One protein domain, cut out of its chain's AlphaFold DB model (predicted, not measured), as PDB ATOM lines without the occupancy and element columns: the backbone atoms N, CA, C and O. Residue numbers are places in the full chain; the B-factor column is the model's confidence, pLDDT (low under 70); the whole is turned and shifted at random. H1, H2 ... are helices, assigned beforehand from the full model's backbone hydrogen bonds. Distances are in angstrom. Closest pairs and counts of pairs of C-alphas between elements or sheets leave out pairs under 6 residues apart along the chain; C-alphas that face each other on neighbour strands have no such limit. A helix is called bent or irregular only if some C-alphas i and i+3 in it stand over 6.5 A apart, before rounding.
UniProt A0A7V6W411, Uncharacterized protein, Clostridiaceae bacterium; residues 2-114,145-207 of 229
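AT A GLANCE: This is residues 2 to 114 and 145 to 207 of the 229 residues of an uncharacterized protein of Clostridiaceae bacterium (UniProt A0A7V6W411). One very long helix, H7, bent near its middle, makes the long axis; its second arm H7b runs over the helical hairpin H5 and H6, and residues 145 to 169 of its first arm H7a stick out far beyond the body. H3 crosses H6 at a steep tilt, the short H1 and H4 pack on H6, and the short H2 sits beside H1, away from the hairpin. You are reading 176 printed residues with seven named helices, H1 to H7 in order, and no named strand: all helix. The whole is loose, with a radius of gyration of the C-alphas of 21.5 A, a rod of 86 by 39 by 27 A; without the stretches that stand free, the body spans 48 by 29 by 28 A.

IN THESE COORDINATES: Find C-alpha 2 at (-14.552, -19.473, 33.516), where H1 begins, residues 2 to 9. Then come H2, residues 17 to 20, and H3, residues 24 to 46, 33.7 A long. After H4, residues 52 to 55, look for H5, residues 57 to 80, 35.0 A, and H6, residues 83 to 111, 42.7 A. Past the cut, C-alpha 145 at (-76.291, 0.775, 38.781) starts H7, residues 145 to 204, assigned as one helix by its hydrogen bonds but bent: C-alphas 171 and 174 are 7.1 A apart. Its arms are H7a, residues 145 to 171, 39.8 A, and H7b, residues 174 to 204, 39.4 A, ending at (-6.381, -40.971, 44.615).

HOW THE PARTS SIT: Start at the hub, H6, which touches H5 in a hairpin, a shallow tilt of 20 degrees, opposite ways, closest at C-alphas 57 and 103, 5.2 A. H5, H6 and H7b form an up-and-down bundle, each running against the one before. H7b touches H5 with residues 185 to 192 alone, closest at C-alphas 72 and 189, 5.8 A. H1 touches H6 at C-alphas 8 and 93, 6.0 A, and only just touches H2, with 3 pairs of C-alphas within 8 A. H4 touches H6 at C-alphas 55 and 106, 5.1 A. H3 touches H7b at C-alphas 31 and 174, 5.5 A. In H1 every O i to N i+4 pair is within hydrogen-bond range; the counts are 18 of 19 in H3, 16 of 20 in H5, 22 of 25 in H6, 21 of 23 in H7a and 24 of 27 in H7b.

THE WHOLE: The farthest C-alphas, of Thr 145 and Lys 206, are 86.5 A apart. Residues 115 to 144 are not printed; C-alphas 114 and 145 are 38.5 A apart across this cut. Of the links printed whole, none is long. Confidence is under 70 at residues 16 to 20, 22, 145 to 147 and 198 to 207.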
ATOM      1  N   ASP A   2     -14.290 -18.651  32.336       76.44
ATOM      2  CA  ASP A   2     -14.552 -19.473  33.516       76.44
ATOM      3  C   ASP A   2     -16.006 -19.334  33.979       76.44
ATOM      4  O   ASP A   2     -16.602 -20.230  34.570       76.44
ATOM      5  N   PHE A   3     -16.641 -18.218  33.618       78.50
ATOM      6  CA  PHE A   3     -18.024 -17.958  33.975       78.50
ATOM      7  C   PHE A   3     -19.033 -18.818  33.188       78.50
ATOM      8  O   PHE A   3     -20.004 -19.328  33.759       78.50
ATOM      9  N   LEU A   4     -18.826 -18.988  31.875       81.25
ATOM     10  CA  LEU A   4     -19.681 -19.858  31.055       81.25
ATOM     11  C   LEU A   4     -19.527 -21.315  31.488       81.25
ATOM     12  O   LEU A   4     -20.523 -22.030  31.606       81.25
ATOM     13  N   GLU A   5     -18.291 -21.710  31.788       87.81
ATOM     14  CA  GLU A   5     -17.943 -23.027  32.313       87.81
ATOM     15  C   GLU A   5     -18.686 -23.297  33.622       87.81
ATOM     16  O   GLU A   5     -19.462 -24.252  33.694       87.81
ATOM     17  N   GLY A   6     -18.595 -22.398  34.605       85.56
ATOM     18  CA  GLY A   6     -19.317 -22.548  35.870       85.56
ATOM     19  C   GLY A   6     -20.836 -22.539  35.732       85.56
ATOM     20  O   GLY A   6     -21.552 -23.250  36.448       85.56
ATOM     21  N   THR A   7     -21.360 -21.796  34.755       86.00
ATOM     22  CA  THR A   7     -22.803 -21.763  34.507       86.00
ATOM     23  C   THR A   7     -23.326 -23.090  33.956       86.00
ATOM     24  O   THR A   7     -24.416 -23.500  34.374       86.00
ATOM     25  N   LEU A   8     -22.578 -23.729  33.047       89.25
ATOM     26  CA  LEU A   8     -22.957 -24.952  32.330       89.25
ATOM     27  C   LEU A   8     -22.625 -26.237  33.103       89.25
ATOM     28  O   LEU A   8     -23.448 -27.154  33.142       89.25
ATOM     29  N   LEU A   9     -21.445 -26.301  33.724       88.56
ATOM     30  CA  LEU A   9     -20.978 -27.462  34.491       88.56
ATOM     31  C   LEU A   9     -21.721 -27.589  35.824       88.56
ATOM     32  O   LEU A   9     -21.994 -28.699  36.279       88.56
ATOM     33  N   GLY A  10     -22.123 -26.458  36.406       84.19
ATOM     34  CA  GLY A  10     -22.796 -26.401  37.696       84.19
ATOM     35  C   GLY A  10     -21.821 -26.258  38.872       84.19
ATOM     36  O   GLY A  10     -20.614 -26.431  38.725       84.19
ATOM     37  N   PRO A  11     -22.345 -25.940  40.069       78.62
ATOM     38  CA  PRO A  11     -21.529 -25.522  41.208       78.62
ATOM     39  C   PRO A  11     -20.664 -26.639  41.802       78.62
ATOM     40  O   PRO A  11     -19.669 -26.351  42.441       78.62
ATOM     41  N   LEU A  12     -21.028 -27.912  41.611       83.19
ATOM     42  CA  LEU A  12     -20.255 -29.039  42.155       83.19
ATOM     43  C   LEU A  12     -18.951 -29.303  41.397       83.19
ATOM     44  O   LEU A  12     -18.066 -29.963  41.932       83.19
ATOM     45  N   TRP A  13     -18.866 -28.833  40.154       83.25
ATOM     46  CA  TRP A  13     -17.755 -29.112  39.247       83.25
ATOM     47  C   TRP A  13     -16.958 -27.857  38.898       83.25
ATOM     48  O   TRP A  13     -15.942 -27.968  38.226       83.25
ATOM     49  N   CYS A  14     -17.406 -26.674  39.313       78.00
ATOM     50  CA  CYS A  14     -16.721 -25.416  39.041       78.00
ATOM     51  C   CYS A  14     -15.867 -24.992  40.236       78.00
ATOM     52  O   CYS A  14     -16.255 -25.230  41.378       78.00
ATOM     53  N   ASP A  15     -14.737 -24.338  39.962       71.31
ATOM     54  CA  ASP A  15     -13.896 -23.725  40.989       71.31
ATOM     55  C   ASP A  15     -14.628 -22.580  41.727       71.31
ATOM     56  O   ASP A  15     -15.584 -21.978  41.219       71.31
ATOM     57  N   SER A  16     -14.161 -22.308  42.943       57.84
ATOM     58  CA  SER A  16     -14.717 -21.417  43.967       57.84
ATOM     59  C   SER A  16     -14.994 -19.981  43.499       57.84
ATOM     60  O   SER A  16     -15.938 -19.349  43.985       57.84
ATOM     61  N   ASP A  17     -14.268 -19.486  42.495       64.25
ATOM     62  CA  ASP A  17     -14.436 -18.126  41.968       64.25
ATOM     63  C   ASP A  17     -15.818 -17.879  41.340       64.25
ATOM     64  O   ASP A  17     -16.352 -16.764  41.400       64.25
ATOM     65  N   TYR A  18     -16.460 -18.919  40.794       64.75
ATOM     66  CA  TYR A  18     -17.814 -18.796  40.249       64.75
ATOM     67  C   TYR A  18     -18.875 -18.605  41.346       64.75
ATOM     68  O   TYR A  18     -19.916 -17.982  41.109       64.75
ATOM     69  N   GLU A  19     -18.646 -19.131  42.551       65.12
ATOM     70  CA  GLU A  19     -19.629 -19.062  43.635       65.12
ATOM     71  C   GLU A  19     -19.744 -17.643  44.212       65.12
ATOM     72  O   GLU A  19     -20.859 -17.184  44.488       65.12
ATOM     73  N   ASN A  20     -18.627 -16.912  44.278       68.19
ATOM     74  CA  ASN A  20     -18.584 -15.547  44.806       68.19
ATOM     75  C   ASN A  20     -19.151 -14.493  43.838       68.19
ATOM     76  O   ASN A  20     -19.799 -13.543  44.281       68.19
ATOM     77  N   ASN A  21     -18.993 -14.669  42.522       70.75
ATOM     78  CA  ASN A  21     -19.368 -13.657  41.526       70.75
ATOM     79  C   ASN A  21     -20.584 -14.071  40.685       70.75
ATOM     80  O   ASN A  21     -20.519 -14.287  39.473       70.75
ATOM     81  N   ARG A  22     -21.764 -14.150  41.318       69.94
ATOM     82  CA  ARG A  22     -23.024 -14.390  40.588       69.94
ATOM     83  C   ARG A  22     -23.407 -13.199  39.702       69.94
ATOM     84  O   ARG A  22     -24.077 -12.264  40.145       69.94
ATOM     85  N   HIS A  23     -23.122 -13.294  38.406       77.81
ATOM     86  CA  HIS A  23     -23.599 -12.326  37.416       77.81
ATOM     87  C   HIS A  23     -25.096 -12.502  37.122       77.81
ATOM     88  O   HIS A  23     -25.510 -13.258  36.242       77.81
ATOM     89  N   ARG A  24     -25.936 -11.748  37.845       81.31
ATOM     90  CA  ARG A  24     -27.393 -11.688  37.604       81.31
ATOM     91  C   ARG A  24     -27.732 -11.282  36.164       81.31
ATOM     92  O   ARG A  24     -28.685 -11.814  35.600       81.31
ATOM     93  N   GLY A  25     -26.928 -10.400  35.563       85.62
ATOM     94  CA  GLY A  25     -27.125  -9.920  34.192       85.62
ATOM     95  C   GLY A  25     -27.079 -11.028  33.137       85.62
ATOM     96  O   GLY A  25     -27.843 -10.989  32.177       85.62
ATOM     97  N   PHE A  26     -26.273 -12.073  33.345       84.88
ATOM     98  CA  PHE A  26     -26.163 -13.161  32.374       84.88
ATOM     99  C   PHE A  26     -27.434 -14.013  32.276       84.88
ATOM    100  O   PHE A  26     -27.830 -14.423  31.188       84.88
ATOM    101  N   MET A  27     -28.121 -14.245  33.398       85.12
ATOM    102  CA  MET A  27     -29.398 -14.972  33.395       85.12
ATOM    103  C   MET A  27     -30.484 -14.202  32.638       85.12
ATOM    104  O   MET A  27     -31.308 -14.804  31.953       85.12
ATOM    105  N   LEU A  28     -30.465 -12.871  32.738       88.25
ATOM    106  CA  LEU A  28     -31.368 -12.001  31.988       88.25
ATOM    107  C   LEU A  28     -31.033 -12.031  30.491       88.25
ATOM    108  O   LEU A  28     -31.935 -12.165  29.670       88.25
ATOM    109  N   PHE A  29     -29.749 -12.001  30.137       89.50
ATOM    110  CA  PHE A  29     -29.297 -12.138  28.753       89.50
ATOM    111  C   PHE A  29     -29.714 -13.482  28.125       89.50
ATOM    112  O   PHE A  29     -30.272 -13.502  27.029       89.50
ATOM    113  N   LEU A  30     -29.542 -14.600  28.839       87.00
ATOM    114  CA  LEU A  30     -30.031 -15.915  28.403       87.00
ATOM    115  C   LEU A  30     -31.554 -15.943  28.221       87.00
ATOM    116  O   LEU A  30     -32.042 -16.512  27.246       87.00
ATOM    117  N   SER A  31     -32.301 -15.312  29.134       90.75
ATOM    118  CA  SER A  31     -33.757 -15.156  29.013       90.75
ATOM    119  C   SER A  31     -34.129 -14.396  27.736       90.75
ATOM    120  O   SER A  31     -34.976 -14.850  26.969       90.75
ATOM    121  N   MET A  32     -33.439 -13.290  27.444       91.50
ATOM    122  CA  MET A  32     -33.656 -12.512  26.224       91.50
ATOM    123  C   MET A  32     -33.390 -13.343  24.961       91.50
ATOM    124  O   MET A  32     -34.228 -13.362  24.061       91.50
ATOM    125  N   ILE A  33     -32.270 -14.074  24.905       91.81
ATOM    126  CA  ILE A  33     -31.949 -14.963  23.777       91.81
ATOM    127  C   ILE A  33     -33.037 -16.023  23.590       91.81
ATOM    128  O   ILE A  33     -33.486 -16.248  22.465       91.81
ATOM    129  N   PHE A  34     -33.487 -16.650  24.680       91.62
ATOM    130  CA  PHE A  34     -34.555 -17.646  24.639       91.62
ATOM    131  C   PHE A  34     -35.825 -17.083  23.989       91.62
ATOM    132  O   PHE A  34     -36.402 -17.726  23.112       91.62
ATOM    133  N   TRP A  35     -36.224 -15.861  24.351       91.25
ATOM    134  CA  TRP A  35     -37.399 -15.213  23.769       91.25
ATOM    135  C   TRP A  35     -37.217 -14.828  22.306       91.25
ATOM    136  O   TRP A  35     -38.114 -15.084  21.507       91.25
ATOM    137  N   VAL A  36     -36.060 -14.284  21.925       93.75
ATOM    138  CA  VAL A  36     -35.759 -13.960  20.519       93.75
ATOM    139  C   VAL A  36     -35.850 -15.215  19.646       93.75
ATOM    140  O   VAL A  36     -36.507 -15.201  18.602       93.75
ATOM    141  N   ILE A  37     -35.262 -16.326  20.098       93.12
ATOM    142  CA  ILE A  37     -35.329 -17.614  19.398       93.12
ATOM    143  C   ILE A  37     -36.768 -18.143  19.379       93.12
ATOM    144  O   ILE A  37     -37.249 -18.561  18.327       93.12
ATOM    145  N   GLY A  38     -37.483 -18.093  20.505       92.12
ATOM    146  CA  GLY A  38     -38.864 -18.562  20.609       92.12
ATOM    147  C   GLY A  38     -39.818 -17.809  19.681       92.12
ATOM    148  O   GLY A  38     -40.605 -18.432  18.968       92.12
ATOM    149  N   VAL A  39     -39.711 -16.480  19.611       91.38
ATOM    150  CA  VAL A  39     -40.485 -15.652  18.672       91.38
ATOM    151  C   VAL A  39     -40.133 -16.013  17.231       91.38
ATOM    152  O   VAL A  39     -41.033 -16.263  16.430       91.38
ATOM    153  N   HIS A  40     -38.842 -16.115  16.900       93.25
ATOM    154  CA  HIS A  40     -38.403 -16.493  15.558       93.25
ATOM    155  C   HIS A  40     -38.962 -17.859  15.124       93.25
ATOM    156  O   HIS A  40     -39.517 -17.990  14.030       93.25
ATOM    157  N   LEU A  41     -38.867 -18.873  15.987       92.75
ATOM    158  CA  LEU A  41     -39.413 -20.201  15.718       92.75
ATOM    159  C   LEU A  41     -40.945 -20.170  15.602       92.75
ATOM    160  O   LEU A  41     -41.495 -20.853  14.738       92.75
ATOM    161  N   THR A  42     -41.635 -19.348  16.401       91.31
ATOM    162  CA  THR A  42     -43.103 -19.222  16.360       91.31
ATOM    163  C   THR A  42     -43.561 -18.593  15.045       91.31
ATOM    164  O   THR A  42     -44.518 -19.055  14.422       91.31
ATOM    165  N   LEU A  43     -42.844 -17.578  14.557       90.75
ATOM    166  CA  LEU A  43     -43.095 -16.987  13.241       90.75
ATOM    167  C   LEU A  43     -42.898 -18.013  12.118       90.75
ATOM    168  O   LEU A  43     -43.697 -18.068  11.182       90.75
ATOM    169  N   ARG A  44     -41.872 -18.868  12.212       92.12
ATOM    170  CA  ARG A  44     -41.667 -19.967  11.256       92.12
ATOM    171  C   ARG A  44     -42.761 -21.031  11.333       92.12
ATOM    172  O   ARG A  44     -43.170 -21.525  10.285       92.12
ATOM    173  N   ALA A  45     -43.241 -21.348  12.535       90.88
ATOM    174  CA  ALA A  45     -44.345 -22.280  12.764       90.88
ATOM    175  C   ALA A  45     -45.628 -21.806  12.074       90.88
ATOM    176  O   ALA A  45     -46.222 -22.557  11.307       90.88
ATOM    177  N   ASN A  46     -45.990 -20.533  12.258       88.31
ATOM    178  CA  ASN A  46     -47.173 -19.941  11.630       88.31
ATOM    179  C   ASN A  46     -47.082 -19.901  10.093       88.31
ATOM    180  O   ASN A  46     -48.098 -19.995   9.412       88.31
ATOM    181  N   ARG A  47     -45.870 -19.828   9.526       89.44
ATOM    182  CA  ARG A  47     -45.638 -19.924   8.071       89.44
ATOM    183  C   ARG A  47     -45.650 -21.359   7.528       89.44
ATOM    184  O   ARG A  47     -45.483 -21.537   6.330       89.44
ATOM    185  N   GLY A  48     -45.779 -22.378   8.382       88.00
ATOM    186  CA  GLY A  48     -45.669 -23.786   7.982       88.00
ATOM    187  C   GLY A  48     -44.240 -24.249   7.661       88.00
ATOM    188  O   GLY A  48     -44.055 -25.360   7.183       88.00
ATOM    189  N   ASN A  49     -43.220 -23.432   7.958       90.25
ATOM    190  CA  ASN A  49     -41.809 -23.688   7.627       90.25
ATOM    191  C   ASN A  49     -40.981 -24.146   8.843       90.25
ATOM    192  O   ASN A  49     -39.758 -23.931   8.892       90.25
ATOM    193  N   LEU A  50     -41.636 -24.700   9.867       91.06
ATOM    194  CA  LEU A  50     -40.973 -25.219  11.060       91.06
ATOM    195  C   LEU A  50     -40.623 -26.702  10.853       91.06
ATOM    196  O   LEU A  50     -41.522 -27.496  10.581       91.06
ATOM    197  N   PRO A  51     -39.347 -27.102  11.001       91.88
ATOM    198  CA  PRO A  51     -38.976 -28.510  10.942       91.88
ATOM    199  C   PRO A  51     -39.708 -29.314  12.021       91.88
ATOM    200  O   PRO A  51     -39.721 -28.906  13.186       91.88
ATOM    201  N   GLY A  52     -40.240 -30.487  11.660       90.12
ATOM    202  CA  GLY A  52     -41.008 -31.343  12.579       90.12
ATOM    203  C   GLY A  52     -40.240 -31.772  13.837       90.12
ATOM    204  O   GLY A  52     -40.844 -32.086  14.860       90.12
ATOM    205  N   MET A  53     -38.904 -31.708  13.811       92.25
ATOM    206  CA  MET A  53     -38.071 -31.936  14.992       92.25
ATOM    207  C   MET A  53     -38.418 -30.965  16.133       92.25
ATOM    208  O   MET A  53     -38.506 -31.391  17.277       92.25
ATOM    209  N   PHE A  54     -38.688 -29.684  15.855       91.75
ATOM    210  CA  PHE A  54     -39.009 -28.688  16.893       91.75
ATOM    211  C   PHE A  54     -40.414 -28.849  17.489       91.75
ATOM    212  O   PHE A  54     -40.698 -28.281  18.539       91.75
ATOM    213  N   THR A  55     -41.287 -29.625  16.842       91.06
ATOM    214  CA  THR A  55     -42.647 -29.919  17.315       91.06
ATOM    215  C   THR A  55     -42.761 -31.276  18.003       91.06
ATOM    216  O   THR A  55     -43.858 -31.658  18.392       91.06
ATOM    217  N   ALA A  56     -41.661 -32.021  18.147       95.25
ATOM    218  CA  ALA A  56     -41.644 -33.353  18.744       95.25
ATOM    219  C   ALA A  56     -41.211 -33.294  20.227       95.25
ATOM    220  O   ALA A  56     -40.024 -33.471  20.516       95.25
ATOM    221  N   PRO A  57     -42.126 -33.082  21.199       95.81
ATOM    222  CA  PRO A  57     -41.759 -32.949  22.613       95.81
ATOM    223  C   PRO A  57     -41.053 -34.195  23.153       95.81
ATOM    224  O   PRO A  57     -40.073 -34.089  23.883       95.81
ATOM    225  N   ILE A  58     -41.502 -35.389  22.754       96.81
ATOM    226  CA  ILE A  58     -40.927 -36.659  23.222       96.81
ATOM    227  C   ILE A  58     -39.452 -36.770  22.823       96.81
ATOM    228  O   ILE A  58     -38.633 -37.179  23.641       96.81
ATOM    229  N   PHE A  59     -39.098 -36.354  21.603       96.94
ATOM    230  CA  PHE A  59     -37.713 -36.372  21.132       96.94
ATOM    231  C   PHE A  59     -36.816 -35.521  22.040       96.94
ATOM    232  O   PHE A  59     -35.839 -36.027  22.587       96.94
ATOM    233  N   TRP A  60     -37.199 -34.266  22.292       97.31
ATOM    234  CA  TRP A  60     -36.417 -33.361  23.139       97.31
ATOM    235  C   TRP A  60     -36.363 -33.790  24.602       97.31
ATOM    236  O   TRP A  60     -35.341 -33.584  25.255       97.31
ATOM    237  N   LEU A  61     -37.425 -34.419  25.112       97.44
ATOM    238  CA  LEU A  61     -37.435 -35.005  26.448       97.44
ATOM    239  C   LEU A  61     -36.414 -36.145  26.559       97.44
ATOM    240  O   LEU A  61     -35.622 -36.162  27.500       97.44
ATOM    241  N   VAL A  62     -36.399 -37.070  25.595       97.88
ATOM    242  CA  VAL A  62     -35.440 -38.185  25.562       97.88
ATOM    243  C   VAL A  62     -34.009 -37.662  25.439       97.88
ATOM    244  O   VAL A  62     -33.145 -38.083  26.205       97.88
ATOM    245  N   THR A  63     -33.762 -36.699  24.543       97.31
ATOM    246  CA  THR A  63     -32.453 -36.041  24.417       97.31
ATOM    247  C   THR A  63     -32.027 -35.399  25.734       97.31
ATOM    248  O   THR A  63     -30.910 -35.627  26.189       97.31
ATOM    249  N   PHE A  64     -32.916 -34.652  26.393       97.62
ATOM    250  CA  PHE A  64     -32.620 -34.022  27.678       97.62
ATOM    251  C   PHE A  64     -32.250 -35.051  28.752       97.62
ATOM    252  O   PHE A  64     -31.236 -34.888  29.429       97.62
ATOM    253  N   ILE A  65     -33.035 -36.124  28.893       97.69
ATOM    254  CA  ILE A  65     -32.785 -37.182  29.883       97.69
ATOM    255  C   ILE A  65     -31.440 -37.864  29.616       97.69
ATOM    256  O   ILE A  65     -30.636 -38.003  30.538       97.69
ATOM    257  N   LEU A  66     -31.166 -38.239  28.364       97.62
ATOM    258  CA  LEU A  66     -29.903 -38.866  27.975       97.62
ATOM    259  C   LEU A  66     -28.711 -37.969  28.333       97.62
ATOM    260  O   LEU A  66     -27.759 -38.414  28.973       97.62
ATOM    261  N   PHE A  67     -28.789 -36.686  27.976       97.12
ATOM    262  CA  PHE A  67     -27.722 -35.732  28.255       97.12
ATOM    263  C   PHE A  67     -27.571 -35.464  29.755       97.12
ATOM    264  O   PHE A  67     -26.449 -35.302  30.229       97.12
ATOM    265  N   MET A  68     -28.660 -35.465  30.528       96.06
ATOM    266  CA  MET A  68     -28.604 -35.340  31.989       96.06
ATOM    267  C   MET A  68     -27.895 -36.522  32.653       96.06
ATOM    268  O   MET A  68     -27.136 -36.305  33.594       96.06
ATOM    269  N   ILE A  69     -28.095 -37.747  32.162       95.88
ATOM    270  CA  ILE A  69     -27.436 -38.949  32.699       95.88
ATOM    271  C   ILE A  69     -25.942 -38.969  32.345       95.88
ATOM    272  O   ILE A  69     -25.116 -39.337  33.176       95.88
ATOM    273  N   VAL A  70     -25.583 -38.553  31.128       96.19
ATOM    274  CA  VAL A  70     -24.186 -38.521  30.655       96.19
ATOM    275  C   VAL A  70     -23.403 -37.332  31.235       96.19
ATOM    276  O   VAL A  70     -22.193 -37.423  31.432       96.19
ATOM    277  N   SER A  71     -24.082 -36.232  31.572       95.75
ATOM    278  CA  SER A  71     -23.494 -35.006  32.132       95.75
ATOM    279  C   SER A  71     -22.479 -35.230  33.270       95.75
ATOM    280  O   SER A  71     -21.372 -34.708  33.148       95.75
ATOM    281  N   PRO A  72     -22.783 -35.965  34.360       94.38
ATOM    282  CA  PRO A  72     -21.827 -36.166  35.455       94.38
ATOM    283  C   PRO A  72     -20.539 -36.876  35.018       94.38
ATOM    284  O   PRO A  72     -19.467 -36.557  35.528       94.38
ATOM    285  N   LEU A  73     -20.622 -37.805  34.057       93.81
ATOM    286  CA  LEU A  73     -19.454 -38.516  33.525       93.81
ATOM    287  C   LEU A  73     -18.529 -37.565  32.761       93.81
ATOM    288  O   LEU A  73     -17.320 -37.580  32.970       93.81
ATOM    289  N   LEU A  74     -19.096 -36.709  31.908       94.69
ATOM    290  CA  LEU A  74     -18.316 -35.729  31.150       94.69
ATOM    291  C   LEU A  74     -17.713 -34.657  32.059       94.69
ATOM    292  O   LEU A  74     -16.553 -34.294  31.887       94.69
ATOM    293  N   ASN A  75     -18.473 -34.187  33.050       92.62
ATOM    294  CA  ASN A  75     -17.993 -33.200  34.016       92.62
ATOM    295  C   ASN A  75     -16.830 -33.735  34.861       92.62
ATOM    296  O   ASN A  75     -15.939 -32.974  35.221       92.62
ATOM    297  N   PHE A  76     -16.817 -35.040  35.148       90.00
ATOM    298  CA  PHE A  76     -15.721 -35.677  35.872       90.00
ATOM    299  C   PHE A  76     -14.402 -35.645  35.090       90.00
ATOM    300  O   PHE A  76     -13.356 -35.409  35.682       90.00
ATOM    301  N   ILE A  77     -14.458 -35.861  33.775       92.62
ATOM    302  CA  ILE A  77     -13.276 -35.949  32.903       92.62
ATOM    303  C   ILE A  77     -12.821 -34.555  32.428       92.62
ATOM    304  O   ILE A  77     -11.687 -34.379  31.998       92.62
ATOM    305  N   TYR A  78     -13.692 -33.547  32.530       93.50
ATOM    306  CA  TYR A  78     -13.544 -32.208  31.951       93.50
ATOM    307  C   TYR A  78     -12.177 -31.530  32.161       93.50
ATOM    308  O   TYR A  78     -11.615 -30.993  31.204       93.50
ATOM    309  N   TYR A  79     -11.635 -31.550  33.383       87.75
ATOM    310  CA  TYR A  79     -10.374 -30.860  33.697       87.75
ATOM    311  C   TYR A  79      -9.135 -31.573  33.160       87.75
ATOM    312  O   TYR A  79      -8.127 -30.915  32.910       87.75
ATOM    313  N   ASP A  80      -9.236 -32.877  32.909       89.88
ATOM    314  CA  ASP A  80      -8.130 -33.694  32.411       89.88
ATOM    315  C   ASP A  80      -7.989 -33.611  30.883       89.88
ATOM    316  O   ASP A  80      -7.045 -34.154  30.315       89.88
ATOM    317  N   GLN A  81      -8.941 -32.972  30.191       94.00
ATOM    318  CA  GLN A  81      -8.961 -32.907  28.732       94.00
ATOM    319  C   GLN A  81      -8.313 -31.638  28.175       94.00
ATOM    320  O   GLN A  81      -8.403 -30.547  28.748       94.00
ATOM    321  N   GLU A  82      -7.745 -31.784  26.977       95.69
ATOM    322  CA  GLU A  82      -7.250 -30.683  26.155       95.69
ATOM    323  C   GLU A  82      -8.380 -29.727  25.729       95.69
ATOM    324  O   GLU A  82      -9.566 -30.074  25.711       95.69
ATOM    325  N   PHE A  83      -8.001 -28.516  25.314       93.19
ATOM    326  CA  PHE A  83      -8.924 -27.457  24.897       93.19
ATOM    327  C   PHE A  83     -10.041 -27.886  23.912       93.19
ATOM    328  O   PHE A  83     -11.200 -27.554  24.179       93.19
ATOM    329  N   PRO A  84      -9.784 -28.628  22.808       95.75
ATOM    330  CA  PRO A  84     -10.850 -28.986  21.866       95.75
ATOM    331  C   PRO A  84     -11.892 -29.935  22.476       95.75
ATOM    332  O   PRO A  84     -13.094 -29.761  22.272       95.75
ATOM    333  N   LEU A  85     -11.451 -30.906  23.277       95.75
ATOM    334  CA  LEU A  85     -12.332 -31.833  23.990       95.75
ATOM    335  C   LEU A  85     -13.133 -31.105  25.074       95.75
ATOM    336  O   LEU A  85     -14.332 -31.339  25.228       95.75
ATOM    337  N   ARG A  86     -12.505 -30.149  25.765       94.19
ATOM    338  CA  ARG A  86     -13.172 -29.270  26.727       94.19
ATOM    339  C   ARG A  86     -14.304 -28.469  26.078       94.19
ATOM    340  O   ARG A  86     -15.418 -28.443  26.602       94.19
ATOM    341  N   ALA A  87     -14.054 -27.876  24.910       94.56
ATOM    342  CA  ALA A  87     -15.066 -27.153  24.141       94.56
ATOM    343  C   ALA A  87     -16.222 -28.066  23.694       94.56
ATOM    344  O   ALA A  87     -17.385 -27.666  23.770       94.56
ATOM    345  N   LEU A  88     -15.927 -29.310  23.297       96.19
ATOM    346  CA  LEU A  88     -16.946 -30.306  22.954       96.19
ATOM    347  C   LEU A  88     -17.838 -30.651  24.158       96.19
ATOM    348  O   LEU A  88     -19.059 -30.726  24.016       96.19
ATOM    349  N   ILE A  89     -17.257 -30.806  25.352       96.06
ATOM    350  CA  ILE A  89     -18.022 -31.042  26.586       96.06
ATOM    351  C   ILE A  89     -18.923 -29.839  26.896       96.06
ATOM    352  O   ILE A  89     -20.100 -30.017  27.210       96.06
ATOM    353  N   LEU A  90     -18.429 -28.606  26.749       94.62
ATOM    354  CA  LEU A  90     -19.256 -27.406  26.933       94.62
ATOM    355  C   LEU A  90     -20.388 -27.315  25.902       94.62
ATOM    356  O   LEU A  90     -21.512 -26.942  26.252       94.62
ATOM    357  N   LEU A  91     -20.131 -27.693  24.648       95.81
ATOM    358  CA  LEU A  91     -21.160 -27.775  23.616       95.81
ATOM    359  C   LEU A  91     -22.227 -28.810  23.995       95.81
ATOM    360  O   LEU A  91     -23.418 -28.510  23.925       95.81
ATOM    361  N   PHE A  92     -21.818 -29.986  24.474       96.75
ATOM    362  CA  PHE A  92     -22.733 -31.010  24.977       96.75
ATOM    363  C   PHE A  92     -23.620 -30.466  26.106       96.75
ATOM    364  O   PHE A  92     -24.846 -30.605  26.068       96.75
ATOM    365  N   GLN A  93     -23.029 -29.764  27.078       95.38
ATOM    366  CA  GLN A  93     -23.778 -29.125  28.163       95.38
ATOM    367  C   GLN A  93     -24.719 -28.025  27.662       95.38
ATOM    368  O   GLN A  93     -25.814 -27.850  28.202       95.38
ATOM    369  N   THR A  94     -24.334 -27.303  26.613       94.19
ATOM    370  CA  THR A  94     -25.184 -26.293  25.977       94.19
ATOM    371  C   THR A  94     -26.390 -26.942  25.302       94.19
ATOM    372  O   THR A  94     -27.516 -26.500  25.523       94.19
ATOM    373  N   VAL A  95     -26.193 -28.036  24.558       96.06
ATOM    374  CA  VAL A  95     -27.278 -28.795  23.911       96.06
ATOM    375  C   VAL A  95     -28.260 -29.352  24.945       96.06
ATOM    376  O   VAL A  95     -29.466 -29.250  24.743       96.06
ATOM    377  N   LYS A  96     -27.773 -29.841  26.093       96.19
ATOM    378  CA  LYS A  96     -28.616 -30.266  27.225       96.19
ATOM    379  C   LYS A  96     -29.534 -29.150  27.734       96.19
ATOM    380  O   LYS A  96     -30.702 -29.376  28.043       96.19
ATOM    381  N   HIS A  97     -29.018 -27.928  27.853       93.69
ATOM    382  CA  HIS A  97     -29.842 -26.791  28.266       93.69
ATOM    383  C   HIS A  97     -30.780 -26.351  27.133       93.69
ATOM    384  O   HIS A  97     -31.951 -26.075  27.373       93.69
ATOM    385  N   ALA A  98     -30.319 -26.358  25.883       94.94
ATOM    386  CA  ALA A  98     -31.163 -26.066  24.731       94.94
ATOM    387  C   ALA A  98     -32.334 -27.055  24.605       94.94
ATOM    388  O   ALA A  98     -33.449 -26.638  24.302       94.94
ATOM    389  N   SER A  99     -32.135 -28.342  24.904       97.12
ATOM    390  CA  SER A  99     -33.194 -29.348  24.787       97.12
ATOM    391  C   SER A  99     -34.351 -29.108  25.754       97.12
ATOM    392  O   SER A  99     -35.495 -29.309  25.360       97.12
ATOM    393  N   ILE A 100     -34.109 -28.627  26.985       96.19
ATOM    394  CA  ILE A 100     -35.216 -28.286  27.900       96.19
ATOM    395  C   ILE A 100     -36.000 -27.065  27.405       96.19
ATOM    396  O   ILE A 100     -37.225 -27.016  27.515       96.19
ATOM    397  N   PHE A 101     -35.304 -26.097  26.808       94.25
ATOM    398  CA  PHE A 101     -35.920 -24.907  26.236       94.25
ATOM    399  C   PHE A 101     -36.779 -25.261  25.025       94.25
ATOM    400  O   PHE A 101     -37.922 -24.818  24.942       94.25
ATOM    401  N   ILE A 102     -36.264 -26.105  24.127       95.75
ATOM    402  CA  ILE A 102     -37.012 -26.566  22.957       95.75
ATOM    403  C   ILE A 102     -38.163 -27.490  23.373       95.75
ATOM    404  O   ILE A 102     -39.252 -27.376  22.816       95.75
ATOM    405  N   LEU A 103     -37.981 -28.342  24.390       96.44
ATOM    406  CA  LEU A 103     -39.071 -29.134  24.965       96.44
ATOM    407  C   LEU A 103     -40.209 -28.218  25.418       96.44
ATOM    408  O   LEU A 103     -41.352 -28.390  25.003       96.44
ATOM    409  N   PHE A 104     -39.896 -27.214  26.232       94.00
ATOM    410  CA  PHE A 104     -40.902 -26.301  26.754       94.00
ATOM    411  C   PHE A 104     -41.577 -25.485  25.641       94.00
ATOM    412  O   PHE A 104     -42.801 -25.363  25.607       94.00
ATOM    413  N   TYR A 105     -40.789 -25.011  24.676       93.19
ATOM    414  CA  TYR A 105     -41.280 -24.377  23.457       93.19
ATOM    415  C   TYR A 105     -42.269 -25.286  22.710       93.19
ATOM    416  O   TYR A 105     -43.388 -24.867  22.426       93.19
ATOM    417  N   SER A 106     -41.920 -26.554  22.476       94.25
ATOM    418  CA  SER A 106     -42.767 -27.517  21.758       94.25
ATOM    419  C   SER A 106     -44.103 -27.811  22.455       94.25
ATOM    420  O   SER A 106     -45.069 -28.172  21.790       94.25
ATOM    421  N   LEU A 107     -44.190 -27.612  23.777       92.88
ATOM    422  CA  LEU A 107     -45.434 -27.745  24.545       92.88
ATOM    423  C   LEU A 107     -46.322 -26.496  24.462       92.88
ATOM    424  O   LEU A 107     -47.548 -26.598  24.548       92.88
ATOM    425  N   ILE A 108     -45.713 -25.318  24.321       89.62
ATOM    426  CA  ILE A 108     -46.428 -24.041  24.236       89.62
ATOM    427  C   ILE A 108     -46.895 -23.756  22.811       89.62
ATOM    428  O   ILE A 108     -48.019 -23.310  22.611       89.62
ATOM    429  N   VAL A 109     -46.051 -24.012  21.817       87.25
ATOM    430  CA  VAL A 109     -46.261 -23.577  20.430       87.25
ATOM    431  C   VAL A 109     -47.549 -24.074  19.803       87.25
ATOM    432  O   VAL A 109     -48.211 -23.247  19.189       87.25
ATOM    433  N   PRO A 110     -47.981 -25.337  19.982       83.62
ATOM    434  CA  PRO A 110     -49.270 -25.787  19.463       83.62
ATOM    435  C   PRO A 110     -50.445 -24.924  19.941       83.62
ATOM    436  O   PRO A 110     -51.453 -24.831  19.254       83.62
ATOM    437  N   LYS A 111     -50.304 -24.264  21.099       84.00
ATOM    438  CA  LYS A 111     -51.299 -23.355  21.683       84.00
ATOM    439  C   LYS A 111     -51.151 -21.904  21.208       84.00
ATOM    440  O   LYS A 111     -52.036 -21.099  21.466       84.00
ATOM    441  N   LEU A 112     -50.033 -21.567  20.561       81.31
ATOM    442  CA  LEU A 112     -49.723 -20.244  20.007       81.31
ATOM    443  C   LEU A 112     -49.894 -20.174  18.484       81.31
ATOM    444  O   LEU A 112     -49.701 -19.100  17.910       81.31
ATOM    445  N   ILE A 113     -50.200 -21.291  17.814       78.81
ATOM    446  CA  ILE A 113     -50.499 -21.279  16.378       78.81
ATOM    447  C   ILE A 113     -51.772 -20.459  16.189       78.81
ATOM    448  O   ILE A 113     -52.832 -20.803  16.713       78.81
ATOM    449  N   LEU A 114     -51.641 -19.350  15.469       77.19
ATOM    450  CA  LEU A 114     -52.749 -18.445  15.217       77.19
ATOM    451  C   LEU A 114     -53.715 -19.092  14.211       77.19
ATOM    452  O   LEU A 114     -53.257 -19.771  13.283       77.19
ATOM    453  N   THR A 145     -76.644  -0.170  39.857       61.59
ATOM    454  CA  THR A 145     -76.291   0.775  38.781       61.59
ATOM    455  C   THR A 145     -74.969   1.513  39.056       61.59
ATOM    456  O   THR A 145     -74.217   1.803  38.131       61.59
ATOM    457  N   SER A 146     -74.619   1.734  40.330       64.50
ATOM    458  CA  SER A 146     -73.278   2.170  40.772       64.50
ATOM    459  C   SER A 146     -72.214   1.061  40.676       64.50
ATOM    460  O   SER A 146     -71.010   1.330  40.619       64.50
ATOM    461  N   GLY A 147     -72.651  -0.196  40.602       66.38
ATOM    462  CA  GLY A 147     -71.821  -1.371  40.362       66.38
ATOM    463  C   GLY A 147     -71.264  -1.421  38.941       66.38
ATOM    464  O   GLY A 147     -70.165  -1.931  38.759       66.38
ATOM    465  N   LEU A 148     -71.925  -0.821  37.941       72.88
ATOM    466  CA  LEU A 148     -71.428  -0.813  36.555       72.88
ATOM    467  C   LEU A 148     -70.106  -0.045  36.407       72.88
ATOM    468  O   LEU A 148     -69.150  -0.555  35.834       72.88
ATOM    469  N   VAL A 149     -70.003   1.156  36.983       79.81
ATOM    470  CA  VAL A 149     -68.742   1.923  36.946       79.81
ATOM    471  C   VAL A 149     -67.649   1.200  37.740       79.81
ATOM    472  O   VAL A 149     -66.516   1.073  37.277       79.81
ATOM    473  N   THR A 150     -68.002   0.658  38.907       78.12
ATOM    474  CA  THR A 150     -67.068  -0.073  39.778       78.12
ATOM    475  C   THR A 150     -66.545  -1.350  39.113       78.12
ATOM    476  O   THR A 150     -65.358  -1.652  39.205       78.12
ATOM    477  N   THR A 151     -67.398  -2.079  38.396       76.56
ATOM    478  CA  THR A 151     -67.018  -3.303  37.676       76.56
ATOM    479  C   THR A 151     -66.157  -3.018  36.455       76.56
ATOM    480  O   THR A 151     -65.195  -3.745  36.239       76.56
ATOM    481  N   VAL A 152     -66.416  -1.940  35.707       80.88
ATOM    482  CA  VAL A 152     -65.534  -1.519  34.603       80.88
ATOM    483  C   VAL A 152     -64.141  -1.156  35.128       80.88
ATOM    484  O   VAL A 152     -63.141  -1.599  34.562       80.88
ATOM    485  N   ILE A 153     -64.054  -0.413  36.239       85.06
ATOM    486  CA  ILE A 153     -62.768  -0.077  36.876       85.06
ATOM    487  C   ILE A 153     -62.057  -1.348  37.365       85.06
ATOM    488  O   ILE A 153     -60.866  -1.521  37.106       85.06
ATOM    489  N   LEU A 154     -62.778  -2.253  38.034       82.81
ATOM    490  CA  LEU A 154     -62.235  -3.522  38.519       82.81
ATOM    491  C   LEU A 154     -61.737  -4.401  37.367       82.81
ATOM    492  O   LEU A 154     -60.663  -4.985  37.470       82.81
ATOM    493  N   LEU A 155     -62.486  -4.474  36.266       82.19
ATOM    494  CA  LEU A 155     -62.118  -5.233  35.077       82.19
ATOM    495  C   LEU A 155     -60.844  -4.676  34.445       82.19
ATOM    496  O   LEU A 155     -59.930  -5.441  34.146       82.19
ATOM    497  N   LEU A 156     -60.759  -3.354  34.272       84.50
ATOM    498  CA  LEU A 156     -59.577  -2.706  33.706       84.50
ATOM    499  C   LEU A 156     -58.350  -2.925  34.598       84.50
ATOM    500  O   LEU A 156     -57.277  -3.264  34.101       84.50
ATOM    501  N   PHE A 157     -58.519  -2.817  35.919       86.25
ATOM    502  CA  PHE A 157     -57.467  -3.130  36.881       86.25
ATOM    503  C   PHE A 157     -57.052  -4.607  36.821       86.25
ATOM    504  O   PHE A 157     -55.864  -4.913  36.767       86.25
ATOM    505  N   ALA A 158     -58.006  -5.535  36.775       82.75
ATOM    506  CA  ALA A 158     -57.719  -6.962  36.708       82.75
ATOM    507  C   ALA A 158     -57.050  -7.365  35.387       82.75
ATOM    508  O   ALA A 158     -56.123  -8.172  35.400       82.75
ATOM    509  N   ALA A 159     -57.459  -6.773  34.262       82.38
ATOM    510  CA  ALA A 159     -56.808  -6.951  32.969       82.38
ATOM    511  C   ALA A 159     -55.365  -6.423  32.996       82.38
ATOM    512  O   ALA A 159     -54.451  -7.118  32.553       82.38
ATOM    513  N   LEU A 160     -55.136  -5.242  33.585       88.38
ATOM    514  CA  LEU A 160     -53.795  -4.690  33.779       88.38
ATOM    515  C   LEU A 160     -52.924  -5.630  34.625       88.38
ATOM    516  O   LEU A 160     -51.809  -5.963  34.226       88.38
ATOM    517  N   VAL A 161     -53.441  -6.109  35.760       89.00
ATOM    518  CA  VAL A 161     -52.740  -7.067  36.629       89.00
ATOM    519  C   VAL A 161     -52.448  -8.371  35.885       89.00
ATOM    520  O   VAL A 161     -51.335  -8.882  35.978       89.00
ATOM    521  N   ALA A 162     -53.399  -8.894  35.107       84.75
ATOM    522  CA  ALA A 162     -53.212 -10.107  34.316       84.75
ATOM    523  C   ALA A 162     -52.105  -9.945  33.264       84.75
ATOM    524  O   ALA A 162     -51.264 -10.832  33.131       84.75
ATOM    525  N   ILE A 163     -52.053  -8.802  32.570       86.31
ATOM    526  CA  ILE A 163     -50.986  -8.484  31.610       86.31
ATOM    527  C   ILE A 163     -49.633  -8.400  32.321       86.31
ATOM    528  O   ILE A 163     -48.667  -9.013  31.870       86.31
ATOM    529  N   VAL A 164     -49.552  -7.693  33.452       90.88
ATOM    530  CA  VAL A 164     -48.308  -7.578  34.231       90.88
ATOM    531  C   VAL A 164     -47.836  -8.952  34.714       90.88
ATOM    532  O   VAL A 164     -46.663  -9.284  34.559       90.88
ATOM    533  N   LEU A 165     -48.739  -9.782  35.243       91.12
ATOM    534  CA  LEU A 165     -48.426 -11.149  35.662       91.12
ATOM    535  C   LEU A 165     -47.977 -12.015  34.486       91.12
ATOM    536  O   LEU A 165     -47.008 -12.758  34.618       91.12
ATOM    537  N   PHE A 166     -48.635 -11.900  33.335       85.88
ATOM    538  CA  PHE A 166     -48.244 -12.612  32.125       85.88
ATOM    539  C   PHE A 166     -46.828 -12.224  31.687       85.88
ATOM    540  O   PHE A 166     -46.000 -13.104  31.465       85.88
ATOM    541  N   VAL A 167     -46.514 -10.926  31.643       88.00
ATOM    542  CA  VAL A 167     -45.171 -10.418  31.320       88.00
ATOM    543  C   VAL A 167     -44.137 -10.890  32.345       88.00
ATOM    544  O   VAL A 167     -43.050 -11.318  31.962       88.00
ATOM    545  N   LEU A 168     -44.467 -10.880  33.639       89.94
ATOM    546  CA  LEU A 168     -43.588 -11.401  34.687       89.94
ATOM    547  C   LEU A 168     -43.308 -12.890  34.488       89.94
ATOM    548  O   LEU A 168     -42.145 -13.293  34.485       89.94
ATOM    549  N   VAL A 169     -44.343 -13.707  34.276       89.88
ATOM    550  CA  VAL A 169     -44.181 -15.136  33.980       89.88
ATOM    551  C   VAL A 169     -43.291 -15.306  32.758       89.88
ATOM    552  O   VAL A 169     -42.330 -16.060  32.824       89.88
ATOM    553  N   LEU A 170     -43.536 -14.553  31.689       87.12
ATOM    554  CA  LEU A 170     -42.759 -14.593  30.454       87.12
ATOM    555  C   LEU A 170     -41.265 -14.308  30.722       87.12
ATOM    556  O   LEU A 170     -40.399 -15.104  30.364       87.12
ATOM    557  N   ILE A 171     -40.935 -13.246  31.456       88.94
ATOM    558  CA  ILE A 171     -39.543 -12.886  31.784       88.94
ATOM    559  C   ILE A 171     -38.870 -13.932  32.689       88.94
ATOM    560  O   ILE A 171     -37.710 -14.302  32.463       88.94
ATOM    561  N   PHE A 172     -39.573 -14.403  33.721       91.56
ATOM    562  CA  PHE A 172     -39.003 -15.269  34.757       91.56
ATOM    563  C   PHE A 172     -38.998 -16.753  34.399       91.56
ATOM    564  O   PHE A 172     -38.208 -17.509  34.962       91.56
ATOM    565  N   LEU A 173     -39.827 -17.184  33.455       91.00
ATOM    566  CA  LEU A 173     -39.953 -18.574  33.036       91.00
ATOM    567  C   LEU A 173     -38.622 -19.233  32.619       91.00
ATOM    568  O   LEU A 173     -38.292 -20.271  33.197       91.00
ATOM    569  N   PRO A 174     -37.805 -18.679  31.700       91.56
ATOM    570  CA  PRO A 174     -36.526 -19.299  31.331       91.56
ATOM    571  C   PRO A 174     -35.525 -19.336  32.495       91.56
ATOM    572  O   PRO A 174     -34.737 -20.279  32.619       91.56
ATOM    573  N   ILE A 175     -35.584 -18.348  33.395       92.12
ATOM    574  CA  ILE A 175     -34.762 -18.310  34.612       92.12
ATOM    575  C   ILE A 175     -35.188 -19.438  35.560       92.12
ATOM    576  O   ILE A 175     -34.340 -20.145  36.110       92.12
ATOM    577  N   LEU A 176     -36.497 -19.628  35.737       93.00
ATOM    578  CA  LEU A 176     -37.068 -20.677  36.574       93.00
ATOM    579  C   LEU A 176     -36.728 -22.067  36.021       93.00
ATOM    580  O   LEU A 176     -36.237 -22.907  36.773       93.00
ATOM    581  N   LEU A 177     -36.879 -22.276  34.709       92.94
ATOM    582  CA  LEU A 177     -36.478 -23.511  34.025       92.94
ATOM    583  C   LEU A 177     -34.994 -23.820  34.247       92.94
ATOM    584  O   LEU A 177     -34.644 -24.926  34.659       92.94
ATOM    585  N   SER A 178     -34.122 -22.824  34.069       91.69
ATOM    586  CA  SER A 178     -32.681 -22.983  34.298       91.69
ATOM    587  C   SER A 178     -32.365 -23.375  35.746       91.69
ATOM    588  O   SER A 178     -31.496 -24.211  35.993       91.69
ATOM    589  N   ARG A 179     -33.079 -22.807  36.728       92.12
ATOM    590  CA  ARG A 179     -32.922 -23.183  38.142       92.12
ATOM    591  C   ARG A 179     -33.364 -24.617  38.409       92.12
ATOM    592  O   ARG A 179     -32.645 -25.334  39.099       92.12
ATOM    593  N   VAL A 180     -34.506 -25.035  37.862       94.12
ATOM    594  CA  VAL A 180     -35.015 -26.405  38.015       94.12
ATOM    595  C   VAL A 180     -34.012 -27.413  37.457       94.12
ATOM    596  O   VAL A 180     -33.650 -28.354  38.160       94.12
ATOM    597  N   VAL A 181     -33.476 -27.179  36.255       93.50
ATOM    598  CA  VAL A 181     -32.444 -28.052  35.668       93.50
ATOM    599  C   VAL A 181     -31.212 -28.144  36.563       93.50
ATOM    600  O   VAL A 181     -30.733 -29.246  36.813       93.50
ATOM    601  N   LYS A 182     -30.734 -27.024  37.118       91.69
ATOM    602  CA  LYS A 182     -29.586 -27.027  38.041       91.69
ATOM    603  C   LYS A 182     -29.854 -27.810  39.326       91.69
ATOM    604  O   LYS A 182     -28.951 -28.478  39.820       91.69
ATOM    605  N   ILE A 183     -31.073 -27.751  39.865       94.06
ATOM    606  CA  ILE A 183     -31.465 -28.532  41.048       94.06
ATOM    607  C   ILE A 183     -31.449 -30.030  40.723       94.06
ATOM    608  O   ILE A 183     -30.845 -30.804  41.464       94.06
ATOM    609  N   ILE A 184     -32.059 -30.428  39.602       95.12
ATOM    610  CA  ILE A 184     -32.084 -31.828  39.158       95.12
ATOM    611  C   ILE A 184     -30.658 -32.324  38.900       95.12
ATOM    612  O   ILE A 184     -30.284 -33.397  39.364       95.12
ATOM    613  N   GLN A 185     -29.838 -31.524  38.216       94.31
ATOM    614  CA  GLN A 185     -28.447 -31.867  37.940       94.31
ATOM    615  C   GLN A 185     -27.658 -32.051  39.233       94.31
ATOM    616  O   GLN A 185     -26.999 -33.069  39.394       94.31
ATOM    617  N   ARG A 186     -27.791 -31.134  40.199       92.38
ATOM    618  CA  ARG A 186     -27.143 -31.266  41.510       92.38
ATOM    619  C   ARG A 186     -27.545 -32.564  42.209       92.38
ATOM    620  O   ARG A 186     -26.704 -33.200  42.835       92.38
ATOM    621  N   PHE A 187     -28.813 -32.957  42.118       95.12
ATOM    622  CA  PHE A 187     -29.290 -34.204  42.708       95.12
ATOM    623  C   PHE A 187     -28.639 -35.434  42.057       95.12
ATOM    624  O   PHE A 187     -28.122 -36.300  42.763       95.12
ATOM    625  N   ILE A 188     -28.592 -35.476  40.721       94.81
ATOM    626  CA  ILE A 188     -27.935 -36.551  39.958       94.81
ATOM    627  C   ILE A 188     -26.434 -36.593  40.259       94.81
ATOM    628  O   ILE A 188     -25.901 -37.662  40.549       94.81
ATOM    629  N   ASP A 189     -25.768 -35.440  40.272       92.88
ATOM    630  CA  ASP A 189     -24.341 -35.322  40.570       92.88
ATOM    631  C   ASP A 189     -24.021 -35.841  41.978       92.88
ATOM    632  O   ASP A 189     -23.045 -36.564  42.163       92.88
ATOM    633  N   VAL A 190     -24.859 -35.550  42.979       90.62
ATOM    634  CA  VAL A 190     -24.689 -36.078  44.344       90.62
ATOM    635  C   VAL A 190     -24.830 -37.601  44.381       90.62
ATOM    636  O   VAL A 190     -24.034 -38.270  45.045       90.62
ATOM    637  N   ILE A 191     -25.813 -38.169  43.676       93.31
ATOM    638  CA  ILE A 191     -25.988 -39.628  43.577       93.31
ATOM    639  C   ILE A 191     -24.777 -40.266  42.886       93.31
ATOM    640  O   ILE A 191     -24.243 -41.278  43.358       93.31
ATOM    641  N   PHE A 192     -24.312 -39.650  41.802       92.69
ATOM    642  CA  PHE A 192     -23.164 -40.107  41.035       92.69
ATOM    643  C   PHE A 192     -21.876 -40.053  41.865       92.69
ATOM    644  O   PHE A 192     -21.150 -41.045  41.946       92.69
ATOM    645  N   LEU A 193     -21.619 -38.943  42.561       87.44
ATOM    646  CA  LEU A 193     -20.478 -38.787  43.463       87.44
ATOM    647  C   LEU A 193     -20.517 -39.818  44.589       87.44
ATOM    648  O   LEU A 193     -19.520 -40.487  44.839       87.44
ATOM    649  N   ARG A 194     -21.668 -40.030  45.238       88.75
ATOM    650  CA  ARG A 194     -21.792 -41.061  46.287       88.75
ATOM    651  C   ARG A 194     -21.467 -42.461  45.765       88.75
ATOM    652  O   ARG A 194     -20.788 -43.219  46.453       88.75
ATOM    653  N   SER A 195     -21.892 -42.774  44.545       88.12
ATOM    654  CA  SER A 195     -21.605 -44.056  43.892       88.12
ATOM    655  C   SER A 195     -20.121 -44.194  43.517       88.12
ATOM    656  O   SER A 195     -19.524 -45.255  43.699       88.12
ATOM    657  N   THR A 196     -19.492 -43.110  43.060       84.31
ATOM    658  CA  THR A 196     -18.099 -43.090  42.582       84.31
ATOM    659  C   THR A 196     -17.057 -42.834  43.671       84.31
ATOM    660  O   THR A 196     -15.883 -43.124  43.454       84.31
ATOM    661  N   VAL A 197     -17.427 -42.383  44.877       70.94
ATOM    662  CA  VAL A 197     -16.495 -42.189  46.012       70.94
ATOM    663  C   VAL A 197     -15.730 -43.472  46.365       70.94
ATOM    664  O   VAL A 197     -14.553 -43.394  46.728       70.94
ATOM    665  N   ARG A 198     -16.338 -44.657  46.191       66.44
ATOM    666  CA  ARG A 198     -15.612 -45.939  46.306       66.44
ATOM    667  C   ARG A 198     -14.460 -46.039  45.305       66.44
ATOM    668  O   ARG A 198     -13.387 -46.506  45.659       66.44
ATOM    669  N   TRP A 199     -14.671 -45.562  44.086       60.62
ATOM    670  CA  TRP A 199     -13.692 -45.572  43.003       60.62
ATOM    671  C   TRP A 199     -12.617 -44.488  43.184       60.62
ATOM    672  O   TRP A 199     -11.429 -44.732  42.976       60.62
ATOM    673  N   ARG A 200     -13.018 -43.306  43.676       64.19
ATOM    674  CA  ARG A 200     -12.128 -42.159  43.915       64.19
ATOM    675  C   ARG A 200     -11.056 -42.450  44.967       64.19
ATOM    676  O   ARG A 200      -9.927 -42.001  44.801       64.19
ATOM    677  N   ARG A 201     -11.365 -43.224  46.020       64.12
ATOM    678  CA  ARG A 201     -10.352 -43.658  47.008       64.12
ATOM    679  C   ARG A 201      -9.245 -44.486  46.356       64.12
ATOM    680  O   ARG A 201      -8.077 -44.299  46.673       64.12
ATOM    681  N   THR A 202      -9.608 -45.350  45.413       61.22
ATOM    682  CA  THR A 202      -8.657 -46.205  44.697       61.22
ATOM    683  C   THR A 202      -7.803 -45.407  43.711       61.22
ATOM    684  O   THR A 202      -6.602 -45.646  43.621       61.22
ATOM    685  N   TYR A 203      -8.391 -44.435  43.006       58.34
ATOM    686  CA  TYR A 203      -7.667 -43.583  42.054       58.34
ATOM    687  C   TYR A 203      -6.749 -42.559  42.735       58.34
ATOM    688  O   TYR A 203      -5.609 -42.393  42.307       58.34
ATOM    689  N   ARG A 204      -7.190 -41.934  43.840       56.91
ATOM    690  CA  ARG A 204      -6.381 -40.971  44.615       56.91
ATOM    691  C   ARG A 204      -5.083 -41.586  45.141       56.91
ATOM    692  O   ARG A 204      -4.080 -40.895  45.245       56.91
ATOM    693  N   ASN A 205      -5.096 -42.883  45.444       57.75
ATOM    694  CA  ASN A 205      -3.901 -43.594  45.892       57.75
ATOM    695  C   ASN A 205      -2.928 -43.922  44.746       57.75
ATOM    696  O   ASN A 205      -1.761 -44.176  45.017       57.75
ATOM    697  N   LYS A 206      -3.387 -43.941  43.485       55.44
ATOM    698  CA  LYS A 206      -2.551 -44.248  42.308       55.44
ATOM    699  C   LYS A 206      -1.993 -43.004  41.622       55.44
ATOM    700  O   LYS A 206      -0.887 -43.050  41.100       55.44
ATOM    701  N   HIS A 207      -2.741 -41.907  41.647       50.78
ATOM    702  CA  HIS A 207      -2.325 -40.624  41.097       50.78
ATOM    703  C   HIS A 207      -2.564 -39.549  42.160       50.78
ATOM    704  O   HIS A 207      -3.674 -39.009  42.239       50.78
TER     705      HIS A 207